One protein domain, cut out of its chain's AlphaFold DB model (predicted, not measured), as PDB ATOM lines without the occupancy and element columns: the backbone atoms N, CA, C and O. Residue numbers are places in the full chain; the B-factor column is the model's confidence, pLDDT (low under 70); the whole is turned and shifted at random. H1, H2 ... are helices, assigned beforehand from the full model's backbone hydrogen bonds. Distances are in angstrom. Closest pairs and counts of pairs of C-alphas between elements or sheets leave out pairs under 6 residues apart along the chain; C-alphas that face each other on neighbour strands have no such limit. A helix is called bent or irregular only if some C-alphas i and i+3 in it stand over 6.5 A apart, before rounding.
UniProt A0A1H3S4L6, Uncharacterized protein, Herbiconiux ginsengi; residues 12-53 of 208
ATOM      1  N   LEU A  12     264.828 315.658 330.624       92.94
ATOM      2  CA  LEU A  12     265.319 314.623 331.532       92.94
ATOM      3  C   LEU A  12     265.947 313.478 330.738       92.94
ATOM      4  O   LEU A  12     265.441 313.124 329.674       92.94
ATOM      5  N   ALA A  13     267.017 312.891 331.265       93.88
ATOM      6  CA  ALA A  13     267.649 311.711 330.687       93.88
ATOM      7  C   ALA A  13     268.302 310.836 331.766       93.88
ATOM      8  O   ALA A  13     268.596 311.300 332.869       93.88
ATOM      9  N   THR A  14     268.541 309.564 331.448       94.62
ATOM     10  CA  THR A  14     269.348 308.694 332.310       94.62
ATOM     11  C   THR A  14     270.825 309.053 332.205       94.62
ATOM     12  O   THR A  14     271.269 309.657 331.226       94.62
ATOM     13  N   GLU A  15     271.608 308.643 333.202       93.12
ATOM     14  CA  GLU A  15     273.066 308.803 333.175       93.12
ATOM     15  C   GLU A  15     273.698 308.129 331.947       93.12
ATOM     16  O   GLU A  15     274.610 308.693 331.347       93.12
ATOM     17  N   GLY A  16     273.173 306.972 331.517       92.12
ATOM     18  CA  GLY A  16     273.620 306.288 330.298       92.12
ATOM     19  C   GLY A  16     273.417 307.142 329.045       92.12
ATOM     20  O   GLY A  16     274.361 307.388 328.300       92.12
ATOM     21  N   THR A  17     272.217 307.700 328.862       92.94
ATOM     22  CA  THR A  17     271.939 308.618 327.745       92.94
ATOM     23  C   THR A  17     272.802 309.887 327.808       92.94
ATOM     24  O   THR A  17     273.267 310.378 326.779       92.94
ATOM     25  N   ILE A  18     273.054 310.433 329.003       95.25
ATOM     26  CA  ILE A  18     273.930 311.604 329.177       95.25
ATOM     27  C   ILE A  18     275.381 311.268 328.823       95.25
ATOM     28  O   ILE A  18     276.068 312.105 328.230       95.25
ATOM     29  N   ALA A  19     275.860 310.074 329.172       94.62
ATOM     30  CA  ALA A  19     277.196 309.616 328.817       94.62
ATOM     31  C   ALA A  19     277.371 309.540 327.293       94.62
ATOM     32  O   ALA A  19     278.315 310.134 326.768       94.62
ATOM     33  N   GLU A  20     276.415 308.941 326.578       94.50
ATOM     34  CA  GLU A  20     276.436 308.892 325.111       94.50
ATOM     35  C   GLU A  20     276.346 310.287 324.484       94.50
ATOM     36  O   GLU A  20     277.094 310.612 323.560       94.50
ATOM     37  N   LEU A  21     275.520 311.182 325.035       95.06
ATOM     38  CA  LEU A  21     275.474 312.571 324.579       95.06
ATOM     39  C   LEU A  21     276.846 313.254 324.688       95.06
ATOM     40  O   LEU A  21     277.237 313.981 323.776       95.06
ATOM     41  N   ARG A  22     277.609 313.015 325.766       96.44
ATOM     42  CA  ARG A  22     278.966 313.579 325.905       96.44
ATOM     43  C   ARG A  22     279.864 313.119 324.759       96.44
ATOM     44  O   ARG A  22     280.499 313.976 324.144       96.44
ATOM     45  N   ILE A  23     279.840 311.831 324.419       95.56
ATOM     46  CA  ILE A  23     280.599 311.265 323.291       95.56
ATOM     47  C   ILE A  23     280.179 311.936 321.975       95.56
ATOM     48  O   ILE A  23     281.021 312.446 321.233       95.56
ATOM     49  N   GLN A  24     278.873 312.047 321.721       94.81
ATOM     50  CA  GLN A  24     278.340 312.661 320.498       94.81
ATOM     51  C   GLN A  24     278.694 314.155 320.364       94.81
ATOM     52  O   GLN A  24     278.729 314.695 319.252       94.81
ATOM     53  N   THR A  25     278.997 314.833 321.476       95.94
ATOM     54  CA  THR A  25     279.449 316.234 321.484       95.94
ATOM     55  C   THR A  25     280.952 316.425 321.305       95.94
ATOM     56  O   THR A  25     281.392 317.556 321.074       95.94
ATOM     57  N   GLU A  26     281.752 315.358 321.361       97.31
ATOM     58  CA  GLU A  26     283.189 315.457 321.126       97.31
ATOM     59  C   GLU A  26     283.488 315.941 319.696       97.31
ATOM     60  O   GLU A  26     282.721 315.670 318.764       97.31
ATOM     61  N   PRO A  27     284.618 316.642 319.457       96.62
ATOM     62  CA  PRO A  27     284.929 317.200 318.141       96.62
ATOM     63  C   PRO A  27     284.907 316.174 317.002       96.62
ATOM     64  O   PRO A  27     284.501 316.522 315.889       96.62
ATOM     65  N   ALA A  28     285.307 314.929 317.285       96.88
ATOM     66  CA  ALA A  28     285.308 313.827 316.330       96.88
ATOM     67  C   ALA A  28     283.904 313.531 315.777       96.88
ATOM     68  O   ALA A  28     283.751 313.392 314.564       96.88
ATOM     69  N   TYR A  29     282.877 313.536 316.629       95.81
ATOM     70  CA  TYR A  29     281.491 313.299 316.223       95.81
ATOM     71  C   TYR A  29     280.800 314.593 315.804       95.81
ATOM     72  O   TYR A  29     280.376 314.730 314.655       95.81
ATOM     73  N   LEU A  30     280.746 315.597 316.682       96.00
ATOM     74  CA  LEU A  30     279.966 316.809 316.434       96.00
ATOM     75  C   LEU A  30     280.448 317.568 315.194       96.00
ATOM     76  O   LEU A  30     279.651 317.948 314.336       96.00
ATOM     77  N   THR A  31     281.757 317.806 315.086       94.88
ATOM     78  CA  THR A  31     282.327 318.551 313.951       94.88
ATOM     79  C   THR A  31     282.824 317.612 312.857       94.88
ATOM     80  O   THR A  31     282.692 317.922 311.673       94.88
ATOM     81  N   GLY A  32     283.392 316.467 313.234       96.12
ATOM     82  CA  GLY A  32     283.954 315.508 312.292       96.12
ATOM     83  C   GLY A  32     282.910 314.737 311.487       96.12
ATOM     84  O   GLY A  32     283.209 314.420 310.332       96.12
ATOM     85  N   PHE A  33     281.709 314.524 312.037       94.88
ATOM     86  CA  PHE A  33     280.618 313.771 311.416       94.88
ATOM     87  C   PHE A  33     279.332 314.606 311.269       94.88
ATOM     88  O   PHE A  33     278.979 314.986 310.150       94.88
ATOM     89  N   TRP A  34     278.670 314.986 312.369       95.81
ATOM     90  CA  TRP A  34     277.318 315.566 312.344       95.81
ATOM     91  C   TRP A  34     277.217 316.896 311.595       95.81
ATOM     92  O   TRP A  34     276.379 317.039 310.707       95.81
ATOM     93  N   LYS A  35     278.089 317.871 311.877       96.06
ATOM     94  CA  LYS A  35     278.085 319.165 311.165       96.06
ATOM     95  C   LYS A  35     278.486 319.057 309.693       96.06
ATOM     96  O   LYS A  35     278.147 319.951 308.922       96.06
ATOM     97  N   LYS A  36     279.199 317.999 309.294       96.25
ATOM     98  CA  LYS A  36     279.482 317.733 307.876       96.25
ATOM     99  C   LYS A  36     278.280 317.110 307.183       96.25
ATOM    100  O   LYS A  36     277.982 317.490 306.055       96.25
ATOM    101  N   LEU A  37     277.598 316.181 307.856       95.94
ATOM    102  CA  LEU A  37     276.396 315.533 307.339       95.94
ATOM    103  C   LEU A  37     275.216 316.515 307.246       95.94
ATOM    104  O   LEU A  37     274.458 316.478 306.282       95.94
ATOM    105  N   PHE A  38     275.121 317.452 308.195       95.69
ATOM    106  CA  PHE A  38     274.073 318.472 308.270       95.69
ATOM    107  C   PHE A  38     274.648 319.899 308.382       95.69
ATOM    108  O   PHE A  38     274.550 320.541 309.437       95.69
ATOM    109  N   PRO A  39     275.247 320.442 307.302       95.75
ATOM    110  CA  PRO A  39     275.881 321.758 307.334       95.75
ATOM    111  C   PRO A  39     274.903 322.864 307.741       95.75
ATOM    112  O   PRO A  39     273.845 323.023 307.136       95.75
ATOM    113  N   GLY A  40     275.265 323.631 308.774       94.88
ATOM    114  CA  GLY A  40     274.486 324.776 309.268       94.88
ATOM    115  C   GLY A  40     273.172 324.431 309.981       94.88
ATOM    116  O   GLY A  40     272.457 325.346 310.375       94.88
ATOM    117  N   GLN A  41     272.853 323.147 310.160       94.81
ATOM    118  CA  GLN A  41     271.568 322.696 310.717       94.81
ATOM    119  C   GLN A  41     271.667 322.174 312.155       94.81
ATOM    120  O   GLN A  41     270.640 321.969 312.794       94.81
ATOM    121  N   ILE A  42     272.880 321.979 312.679       93.31
ATOM    122  CA  ILE A  42     273.100 321.511 314.052       93.31
ATOM    123  C   ILE A  42     273.196 322.724 314.991       93.31
ATOM    124  O   ILE A  42     274.182 323.469 314.909       93.31
ATOM    125  N   PRO A  43     272.203 322.957 315.869       89.88
ATOM    126  CA  PRO A  43     272.246 324.062 316.817       89.88
ATOM    127  C   PRO A  43     273.241 323.779 317.963       89.88
ATOM    128  O   PRO A  43     273.772 322.670 318.063       89.88
ATOM    129  N   PRO A  44     273.527 324.760 318.842       89.19
ATOM    130  CA  PRO A  44     274.282 324.506 320.067       89.19
ATOM    131  C   PRO A  44     273.643 323.379 320.882       89.19
ATOM    132  O   PRO A  44     272.422 323.343 321.028       89.19
ATOM    133  N   VAL A  45     274.473 322.470 321.395       89.69
ATOM    134  CA  VAL A  45     273.994 321.322 322.167       89.69
ATOM    135  C   VAL A  45     273.650 321.762 323.582       89.69
ATOM    136  O   VAL A  45     274.417 322.468 324.234       89.69
ATOM    137  N   GLU A  46     272.486 321.326 324.038       89.81
ATOM    138  CA  GLU A  46     271.993 321.518 325.390       89.81
ATOM    139  C   GLU A  46     271.950 320.161 326.095       89.81
ATOM    140  O   GLU A  46     271.477 319.181 325.520       89.81
ATOM    141  N   PHE A  47     272.457 320.101 327.326       92.50
ATOM    142  CA  PHE A  47     272.464 318.869 328.109       92.50
ATOM    143  C   PHE A  47     271.176 318.734 328.931       92.50
ATOM    144  O   PHE A  47     270.727 319.723 329.518       92.50
ATOM    145  N   PRO A  48     270.586 317.527 328.993       93.75
ATOM    146  CA  PRO A  48     269.457 317.250 329.864       93.75
ATOM    147  C   PRO A  48     269.897 317.177 331.332       93.75
ATOM    148  O   PRO A  48     271.074 316.991 331.650       93.75
ATOM    149  N   GLU A  49     268.929 317.308 332.230       94.31
ATOM    150  CA  GLU A  49     269.086 317.007 333.649       94.31
ATOM    151  C   GLU A  49     269.082 315.483 333.842       94.31
ATOM    152  O   GLU A  49     268.266 314.772 333.245       94.31
ATOM    153  N   ALA A  50     269.988 314.983 334.683       95.19
ATOM    154  CA  ALA A  50     269.991 313.581 335.068       95.19
ATOM    155  C   ALA A  50     268.745 313.250 335.895       95.19
ATOM    156  O   ALA A  50     268.300 314.044 336.727       95.19
ATOM    157  N   LEU A  51     268.180 312.070 335.665       94.44
ATOM    158  CA  LEU A  51     267.117 311.538 336.504       94.44
ATOM    159  C   LEU A  51     267.666 311.130 337.876       94.44
ATOM    160  O   LEU A  51     268.568 310.304 337.969       94.44
ATOM    161  N   ASP A  52     267.051 311.647 338.942       87.62
ATOM    162  CA  ASP A  52     267.400 311.299 340.327       87.62
ATOM    163  C   ASP A  52     266.980 309.864 340.710       87.62
ATOM    164  O   ASP A  52     267.452 309.298 341.696       87.62
ATOM    165  N   SER A  53     266.042 309.286 339.954       91.62
ATOM    166  CA  SER A  53     265.429 307.983 340.201       91.62
ATOM    167  C   SER A  53     264.960 307.357 338.888       91.62
ATOM    168  O   SER A  53     264.563 308.057 337.956       91.62
TER     169      SER A  53
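What this domain is: This is residues 12 to 53 of the 208 residues of an uncharacterized protein of Herbiconiux ginsengi (UniProt A0A1H3S4L6). What is the overall shape? It is a long, narrow loop of chain: two short helices, H1 and H2, follow each other and make a corner, and then residues 38 to 53, with no named element, fold back beside them toward the beginning of H1. What ties the two ends of this loop? Residues 12 to 13 pair in parallel with residues 49 to 50, a short pairing outside any named strand. What are its make-up and size? The printed part has 42 residues, with two named helices in the order H1, H2 and no named strand, and its class is all helix. It is loose, with a radius of gyration of the C-alphas of 11.8 A, and a rod spanning 37 by 16 by 11 A.

How they stand to each other: How does H1, residues 15 to 25, stand to H2, residues 27 to 37? They are close but not clearly touching; their closest C-alphas, those of Gln 24 and Leu 30, are 6.0 A apart. Their lines are only just about perpendicular, at 72 degrees. Are the helix backbones even? In H1 every O i to N i+4 pair is within hydrogen-bond range; in H2 4 of 7 are. H2 is irregular: C-alphas 32 and 35 are 7.0 A apart.

Where its parts are: Where is H1? It begins at C-alpha 15, (273.066, 308.803, 333.175), and is 15.3 A long to C-alpha 25. Where is H2? It measures 13.9 A from C-alpha 27 to C-alpha 37, at (276.396, 315.533, 307.339).

The domain as a whole: How far does it reach? The two C-alphas farthest apart, those of Pro 39 and Ser 53, are 37.1 A apart. Is it continuous and confident? The printed part has no cut, the link from H1 to H2 is tight, and no printed residue is under 70 in pLDDT.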